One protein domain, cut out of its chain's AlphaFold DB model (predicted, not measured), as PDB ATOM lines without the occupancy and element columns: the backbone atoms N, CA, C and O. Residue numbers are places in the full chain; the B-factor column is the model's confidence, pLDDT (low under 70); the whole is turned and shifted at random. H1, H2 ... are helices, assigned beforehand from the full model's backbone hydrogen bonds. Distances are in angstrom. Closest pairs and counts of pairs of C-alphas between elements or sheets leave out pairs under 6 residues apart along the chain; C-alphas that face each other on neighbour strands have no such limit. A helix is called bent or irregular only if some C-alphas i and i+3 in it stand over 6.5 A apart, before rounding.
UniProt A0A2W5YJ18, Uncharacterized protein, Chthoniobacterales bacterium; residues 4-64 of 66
ATOM      1  N   GLU A   4     125.498 149.311  98.916       86.31
ATOM      2  CA  GLU A   4     125.670 148.712  97.582       86.31
ATOM      3  C   GLU A   4     124.951 147.357  97.425       86.31
ATOM      4  O   GLU A   4     124.404 147.058  96.366       86.31
ATOM      5  N   ARG A   5     124.906 146.532  98.487       85.25
ATOM      6  CA  ARG A   5     124.168 145.253  98.470       85.25
ATOM      7  C   ARG A   5     122.664 145.473  98.545       85.25
ATOM      8  O   ARG A   5     121.932 144.758  97.873       85.25
ATOM      9  N   ALA A   6     122.206 146.407  99.376       86.31
ATOM     10  CA  ALA A   6     120.782 146.709  99.492       86.31
ATOM     11  C   ALA A   6     120.235 147.269  98.167       86.31
ATOM     12  O   ALA A   6     119.175 146.851  97.720       86.31
ATOM     13  N   ASP A   7     121.010 148.118  97.493       88.69
ATOM     14  CA  ASP A   7     120.648 148.731  96.212       88.69
ATOM     15  C   ASP A   7     120.525 147.682  95.096       88.69
ATOM     16  O   ASP A   7     119.550 147.662  94.347       88.69
ATOM     17  N   ALA A   8     121.465 146.731  95.041       89.69
ATOM     18  CA  ALA A   8     121.400 145.607  94.109       89.69
ATOM     19  C   ALA A   8     120.174 144.705  94.348       89.69
ATOM     20  O   ALA A   8     119.569 144.223  93.390       89.69
ATOM     21  N   LEU A   9     119.797 144.487  95.613       89.00
ATOM     22  CA  LEU A   9     118.619 143.696  95.992       89.00
ATOM     23  C   LEU A   9     117.300 144.423  95.713       89.00
ATOM     24  O   LEU A   9     116.295 143.785  95.411       89.00
ATOM     25  N   LEU A  10     117.281 145.749  95.818       90.69
ATOM     26  CA  LEU A  10     116.111 146.539  95.457       90.69
ATOM     27  C   LEU A  10     115.938 146.554  93.931       90.69
ATOM     28  O   LEU A  10     114.860 146.265  93.419       90.69
ATOM     29  N   LYS A  11     117.030 146.789  93.191       92.12
ATOM     30  CA  LYS A  11     117.037 146.788  91.718       92.12
ATOM     31  C   LYS A  11     116.633 145.452  91.108       92.12
ATOM     32  O   LYS A  11     116.023 145.438  90.046       92.12
ATOM     33  N   ASN A  12     116.982 144.339  91.750       92.62
ATOM     34  CA  ASN A  12     116.604 143.011  91.271       92.62
ATOM     35  C   ASN A  12     115.222 142.547  91.782       92.62
ATOM     36  O   ASN A  12     114.825 141.422  91.487       92.62
ATOM     37  N   GLY A  13     114.512 143.382  92.552       90.94
ATOM     38  CA  GLY A  13     113.182 143.090  93.089       90.94
ATOM     39  C   GLY A  13     113.144 142.039  94.204       90.94
ATOM     40  O   GLY A  13     112.063 141.578  94.557       90.94
ATOM     41  N   SER A  14     114.289 141.645  94.770       87.62
ATOM     42  CA  SER A  14     114.340 140.663  95.867       87.62
ATOM     43  C   SER A  14     113.860 141.239  97.198       87.62
ATOM     44  O   SER A  14     113.558 140.476  98.115       87.62
ATOM     45  N   ILE A  15     113.846 142.568  97.330       88.06
ATOM     46  CA  ILE A  15     113.368 143.283  98.515       88.06
ATOM     47  C   ILE A  15     112.508 144.471  98.090       88.06
ATOM     48  O   ILE A  15     112.695 145.040  97.016       88.06
ATOM     49  N   THR A  16     111.576 144.855  98.951       91.69
ATOM     50  CA  THR A  16     110.752 146.055  98.773       91.69
ATOM     51  C   THR A  16     111.483 147.310  99.249       91.69
ATOM     52  O   THR A  16     112.430 147.224 100.031       91.69
ATOM     53  N   GLU A  17     111.005 148.488  98.841       90.38
ATOM     54  CA  GLU A  17     111.522 149.775  99.334       90.38
ATOM     55  C   GLU A  17     111.475 149.852 100.869       90.38
ATOM     56  O   GLU A  17     112.449 150.238 101.507       90.38
ATOM     57  N   ASN A  18     110.391 149.375 101.490       89.25
ATOM     58  CA  ASN A  18     110.283 149.332 102.950       89.25
ATOM     59  C   ASN A  18     111.374 148.454 103.588       89.25
ATOM     60  O   ASN A  18     111.992 148.862 104.567       89.25
ATOM     61  N   GLN A  19     111.659 147.284 103.010       86.25
ATOM     62  CA  GLN A  19     112.732 146.400 103.483       86.25
ATOM     63  C   GLN A  19     114.122 147.000 103.244       86.25
ATOM     64  O   GLN A  19     115.021 146.805 104.059       86.25
ATOM     65  N   PHE A  20     114.311 147.751 102.156       88.00
ATOM     66  CA  PHE A  20     115.540 148.505 101.912       88.00
ATOM     67  C   PHE A  20     115.771 149.537 103.023       88.00
ATOM     68  O   PHE A  20     116.841 149.544 103.637       88.00
ATOM     69  N   GLN A  21     114.758 150.351 103.337       88.62
ATOM     70  CA  GLN A  21     114.837 151.350 104.407       88.62
ATOM     71  C   GLN A  21     115.074 150.696 105.773       88.62
ATOM     72  O   GLN A  21     115.924 151.145 106.543       88.62
ATOM     73  N   GLU A  22     114.398 149.581 106.054       85.12
ATOM     74  CA  GLU A  22     114.583 148.825 107.292       85.12
ATOM     75  C   GLU A  22     116.006 148.260 107.415       85.12
ATOM     76  O   GLU A  22     116.633 148.389 108.465       85.12
ATOM     77  N   PHE A  23     116.584 147.726 106.335       84.81
ATOM     78  CA  PHE A  23     117.968 147.239 106.333       84.81
ATOM     79  C   PHE A  23     119.012 148.342 106.482       84.81
ATOM     80  O   PHE A  23     120.101 148.076 107.003       84.81
ATOM     81  N   MET A  24     118.706 149.552 106.016       86.00
ATOM     82  CA  MET A  24     119.571 150.719 106.170       86.00
ATOM     83  C   MET A  24     119.487 151.307 107.583       86.00
ATOM     84  O   MET A  24     120.521 151.670 108.138       86.00
ATOM     85  N   SER A  25     118.294 151.340 108.184       83.56
ATOM     86  CA  SER A  25     118.069 151.872 109.534       83.56
ATOM     87  C   SER A  25     118.487 150.894 110.634       83.56
ATOM     88  O   SER A  25     119.199 151.258 111.566       83.56
ATOM     89  N   ASN A  26     118.060 149.636 110.523       80.12
ATOM     90  CA  ASN A  26     118.146 148.650 111.604       80.12
ATOM     91  C   ASN A  26     119.192 147.560 111.322       80.12
ATOM     92  O   ASN A  26     119.462 146.710 112.168       80.12
ATOM     93  N   GLY A  27     119.804 147.577 110.133       75.31
ATOM     94  CA  GLY A  27     120.617 146.467 109.655       75.31
ATOM     95  C   GLY A  27     119.761 145.274 109.218       75.31
ATOM     96  O   GLY A  27     118.549 145.235 109.389       75.31
ATOM     97  N   ALA A  28     120.401 144.267 108.625       75.62
ATOM     98  CA  ALA A  28     119.726 143.005 108.335       75.62
ATOM     99  C   ALA A  28     119.865 142.079 109.549       75.62
ATOM    100  O   ALA A  28     120.970 141.947 110.078       75.62
ATOM    101  N   ILE A  29     118.804 141.369 109.936       64.50
ATOM    102  CA  ILE A  29     118.839 140.364 111.019       64.50
ATOM    103  C   ILE A  29     119.999 139.369 110.810       64.50
ATOM    104  O   ILE A  29     120.753 139.064 111.734       64.50
ATOM    105  N   GLY A  30     120.235 138.956 109.558       57.72
ATOM    106  CA  GLY A  30     121.371 138.106 109.187       57.72
ATOM    107  C   GLY A  30     122.753 138.743 109.410       57.72
ATOM    108  O   GLY A  30     123.698 138.035 109.731       57.72
ATOM    109  N   SER A  31     122.878 140.073 109.324       56.44
ATOM    110  CA  SER A  31     124.121 140.815 109.605       56.44
ATOM    111  C   SER A  31     124.450 140.867 111.100       56.44
ATOM    112  O   SER A  31     125.627 140.953 111.445       56.44
ATOM    113  N   HIS A  32     123.449 140.822 111.983       54.62
ATOM    114  CA  HIS A  32     123.675 140.655 113.421       54.62
ATOM    115  C   HIS A  32     124.108 139.223 113.765       54.62
ATOM    116  O   HIS A  32     124.973 139.041 114.620       54.62
ATOM    117  N   LEU A  33     123.599 138.221 113.040       50.75
ATOM    118  CA  LEU A  33     124.005 136.819 113.189       50.75
ATOM    119  C   LEU A  33     125.378 136.506 112.560       50.75
ATOM    120  O   LEU A  33     126.062 135.589 113.008       50.75
ATOM    121  N   GLU A  34     125.840 137.292 111.581       51.50
ATOM    122  CA  GLU A  34     127.136 137.097 110.904       51.50
ATOM    123  C   GLU A  34     128.345 137.253 111.854       51.50
ATOM    124  O   GLU A  34     129.385 136.609 111.678       51.50
ATOM    125  N   ASN A  35     128.203 138.046 112.925       47.19
ATOM    126  CA  ASN A  35     129.246 138.212 113.945       47.19
ATOM    127  C   ASN A  35     129.534 136.930 114.748       47.19
ATOM    128  O   ASN A  35     130.621 136.808 115.313       47.19
ATOM    129  N   LEU A  36     128.626 135.948 114.758       48.16
ATOM    130  CA  LEU A  36     128.872 134.634 115.366       48.16
ATOM    131  C   LEU A  36     129.731 133.713 114.486       48.16
ATOM    132  O   LEU A  36     130.298 132.743 114.987       48.16
ATOM    133  N   GLN A  37     129.873 134.012 113.191       50.12
ATOM    134  CA  GLN A  37     130.440 133.076 112.218       50.12
ATOM    135  C   GLN A  37     131.920 133.345 111.885       50.12
ATOM    136  O   GLN A  37     132.630 132.448 111.431       50.12
ATOM    137  N   ARG A  38     132.430 134.562 112.124       50.03
ATOM    138  CA  ARG A  38     133.658 135.042 111.459       50.03
ATOM    139  C   ARG A  38     134.978 134.918 112.233       50.03
ATOM    140  O   ARG A  38     135.997 135.389 111.734       50.03
ATOM    141  N   LYS A  39     135.004 134.291 113.417       47.00
ATOM    142  CA  LYS A  39     136.254 134.083 114.188       47.00
ATOM    143  C   LYS A  39     136.620 132.616 114.497       47.00
ATOM    144  O   LYS A  39     137.445 132.395 115.374       47.00
ATOM    145  N   GLY A  40     136.099 131.642 113.737       47.72
ATOM    146  CA  GLY A  40     136.650 130.269 113.714       47.72
ATOM    147  C   GLY A  40     135.694 129.130 114.093       47.72
ATOM    148  O   GLY A  40     136.108 128.186 114.753       47.72
ATOM    149  N   GLY A  41     134.426 129.203 113.688       46.94
ATOM    150  CA  GLY A  41     133.356 128.428 114.321       46.94
ATOM    151  C   GLY A  41     132.792 129.233 115.485       46.94
ATOM    152  O   GLY A  41     133.488 130.065 116.071       46.94
ATOM    153  N   PHE A  42     131.509 129.053 115.788       53.81
ATOM    154  CA  PHE A  42     130.910 129.640 116.982       53.81
ATOM    155  C   PHE A  42     131.818 129.263 118.152       53.81
ATOM    156  O   PHE A  42     131.994 128.077 118.418       53.81
ATOM    157  N   LYS A  43     132.479 130.227 118.794       48.94
ATOM    158  CA  LYS A  43     133.411 129.936 119.888       48.94
ATOM    159  C   LYS A  43     132.653 129.131 120.954       48.94
ATOM    160  O   LYS A  43     131.819 129.693 121.653       48.94
ATOM    161  N   GLY A  44     132.914 127.824 121.029       51.72
ATOM    162  CA  GLY A  44     132.226 126.895 121.933       51.72
ATOM    163  C   GLY A  44     130.966 126.194 121.399       51.72
ATOM    164  O   GLY A  44     130.329 125.502 122.187       51.72
ATOM    165  N   PHE A  45     130.598 126.306 120.114       56.53
ATOM    166  CA  PHE A  45     129.433 125.594 119.566       56.53
ATOM    167  C   PHE A  45     129.761 124.757 118.330       56.53
ATOM    168  O   PHE A  45     130.497 125.158 117.430       56.53
ATOM    169  N   ASN A  46     129.147 123.578 118.289       70.00
ATOM    170  CA  ASN A  46     129.217 122.648 117.175       70.00
ATOM    171  C   ASN A  46     128.516 123.244 115.938       70.00
ATOM    172  O   ASN A  46     127.319 123.531 115.975       70.00
ATOM    173  N   GLN A  47     129.258 123.383 114.834       64.69
ATOM    174  CA  GLN A  47     128.762 123.913 113.559       64.69
ATOM    175  C   GLN A  47     127.507 123.182 113.059       64.69
ATOM    176  O   GLN A  47     126.594 123.817 112.541       64.69
ATOM    177  N   HIS A  48     127.428 121.866 113.258       71.62
ATOM    178  CA  HIS A  48     126.271 121.067 112.870       71.62
ATOM    179  C   HIS A  48     125.013 121.458 113.655       71.62
ATOM    180  O   HIS A  48     123.956 121.659 113.063       71.62
ATOM    181  N   ALA A  49     125.139 121.635 114.974       68.75
ATOM    182  CA  ALA A  49     124.021 122.014 115.836       68.75
ATOM    183  C   ALA A  49     123.473 123.400 115.470       68.75
ATOM    184  O   ALA A  49     122.265 123.600 115.402       68.75
ATOM    185  N   VAL A  50     124.360 124.343 115.157       70.25
ATOM    186  CA  VAL A  50     123.961 125.671 114.681       70.25
ATOM    187  C   VAL A  50     123.238 125.578 113.339       70.25
ATOM    188  O   VAL A  50     122.184 126.186 113.176       70.25
ATOM    189  N   SER A  51     123.789 124.835 112.373       75.94
ATOM    190  CA  SER A  51     123.155 124.668 111.064       75.94
ATOM    191  C   SER A  51     121.753 124.069 111.179       75.94
ATOM    192  O   SER A  51     120.854 124.518 110.474       75.94
ATOM    193  N   LEU A  52     121.553 123.114 112.092       79.38
ATOM    194  CA  LEU A  52     120.238 122.545 112.386       79.38
ATOM    195  C   LEU A  52     119.282 123.579 112.981       79.38
ATOM    196  O   LEU A  52     118.170 123.718 112.487       79.38
ATOM    197  N   ILE A  53     119.722 124.346 113.985       77.44
ATOM    198  CA  ILE A  53     118.881 125.376 114.612       77.44
ATOM    199  C   ILE A  53     118.439 126.407 113.575       77.44
ATOM    200  O   ILE A  53     117.253 126.687 113.486       77.44
ATOM    201  N   ILE A  54     119.361 126.925 112.754       78.00
ATOM    202  CA  ILE A  54     119.032 127.890 111.692       78.00
ATOM    203  C   ILE A  54     118.045 127.288 110.688       78.00
ATOM    204  O   ILE A  54     117.150 127.983 110.219       78.00
ATOM    205  N   ALA A  55     118.207 126.011 110.336       80.50
ATOM    206  CA  ALA A  55     117.317 125.344 109.397       80.50
ATOM    207  C   ALA A  55     115.909 125.117 109.968       80.50
ATOM    208  O   ALA A  55     114.954 125.141 109.190       80.50
ATOM    209  N   GLU A  56     115.787 124.880 111.275       80.25
ATOM    210  CA  GLU A  56     114.518 124.621 111.966       80.25
ATOM    211  C   GLU A  56     113.773 125.918 112.309       80.25
ATOM    212  O   GLU A  56     112.552 125.988 112.204       80.25
ATOM    213  N   THR A  57     114.505 126.974 112.668       73.88
ATOM    214  CA  THR A  57     113.935 128.282 113.024       73.88
ATOM    215  C   THR A  57     113.858 129.249 111.849       73.88
ATOM    216  O   THR A  57     113.579 130.431 112.041       73.88
ATOM    217  N   ASP A  58     114.098 128.769 110.624       80.38
ATOM    218  CA  ASP A  58     114.014 129.579 109.416       80.38
ATOM    219  C   ASP A  58     112.583 130.131 109.246       80.38
ATOM    220  O   ASP A  58     111.660 129.368 108.933       80.38
ATOM    221  N   PRO A  59     112.365 131.451 109.389       66.00
ATOM    222  CA  PRO A  59     111.028 132.035 109.324       66.00
ATOM    223  C   PRO A  59     110.379 131.860 107.943       66.00
ATOM    224  O   PRO A  59     109.157 131.899 107.828       66.00
ATOM    225  N   ARG A  60     111.170 131.583 106.896       74.69
ATOM    226  CA  ARG A  60     110.663 131.273 105.551       74.69
ATOM    227  C   ARG A  60     109.954 129.920 105.493       74.69
ATOM    228  O   ARG A  60     109.098 129.728 104.639       74.69
ATOM    229  N   LYS A  61     110.296 128.988 106.388       68.81
ATOM    230  CA  LYS A  61     109.600 127.700 106.531       68.81
ATOM    231  C   LYS A  61     108.377 127.806 107.438       68.81
ATOM    232  O   LYS A  61     107.415 127.076 107.239       68.81
ATOM    233  N   GLN A  62     108.396 128.725 108.402       60.97
ATOM    234  CA  GLN A  62     107.279 128.918 109.332       60.97
ATOM    235  C   GLN A  62     106.107 129.700 108.717       60.97
ATOM    236  O   GLN A  62     104.973 129.517 109.140       60.97
ATOM    237  N   GLN A  63     106.338 130.501 107.671       58.03
ATOM    238  CA  GLN A  63     105.273 131.193 106.926       58.03
ATOM    239  C   GLN A  63     104.507 130.298 105.927       58.03
ATOM    240  O   GLN A  63     103.590 130.777 105.270       58.03
ATOM    241  N   ALA A  64     104.843 129.006 105.815       53.62
ATOM    242  CA  ALA A  64     104.118 128.045 104.970       53.62
ATOM    243  C   ALA A  64     102.896 127.395 105.666       53.62
ATOM    244  O   ALA A  64     102.201 126.572 105.069       53.62
TER     245      ALA A  64
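Overview. This is residues 4 to 64 of the 66 residues of an uncharacterized protein of Chthoniobacterales bacterium (UniProt A0A2W5YJ18). The longest helix, H4, makes one arm of a loose, open horseshoe of five short helices, with residues 37 to 46 as its turn and H3 in the other arm. Beyond H3 lies a small helical hairpin of H1 and H2, and H5 continues the arm of H4; residues 51 to 64 stick out, and H3 and H4 leave a gap between them. The 61 printed residues hold five named helices, H1 to H5 in chain order, and no named strand: all helix. The whole is loose, with a radius of gyration of the C-alphas of 14.4 A and spans of 38 by 31 by 18 A.

Along the chain. H4, residues 47 to 56, is 14.4 A long and begins at C-alpha 47 (128.762, 123.913, 113.559). H5 is residues 59 to 62, ending at C-alpha 62 (107.279, 128.918, 109.332). H3, residues 29 to 36, and H2, residues 17 to 25, are each 12.3 A long. H1, residues 4 to 11, is 10.6 A long and begins at C-alpha 4 (125.670, 148.712, 97.582). H3 is neither bent nor irregular, but only just: C-alphas 32 and 35 are 6.1 A apart.

Arrangement. H4 and H5 meet only through their link, which is tight. H3 and H4 are apart. H2 and H3 are apart, but only just, their closest C-alphas being 8.4 A apart. H1 and H2 form a helical hairpin and touch, closest at the C-alphas of Ala 6 and Phe 20, 6.0 A apart. Their tilt is a shallow 13 degrees, opposite ways. Every O i to N i+4 pair is within hydrogen-bond range in H1, H2 and H4; in H3, 2 of 4 are, and H5 is too short for such a pair.

Size, cuts and confidence. The two C-alphas farthest apart, those of Lys 11 and Gly 44, are 39.2 A apart. The printed part has no cut, and no link is long. The mean pLDDT of the printed part is 72.3; 24 residues are under 70, among them residues 29 to 45.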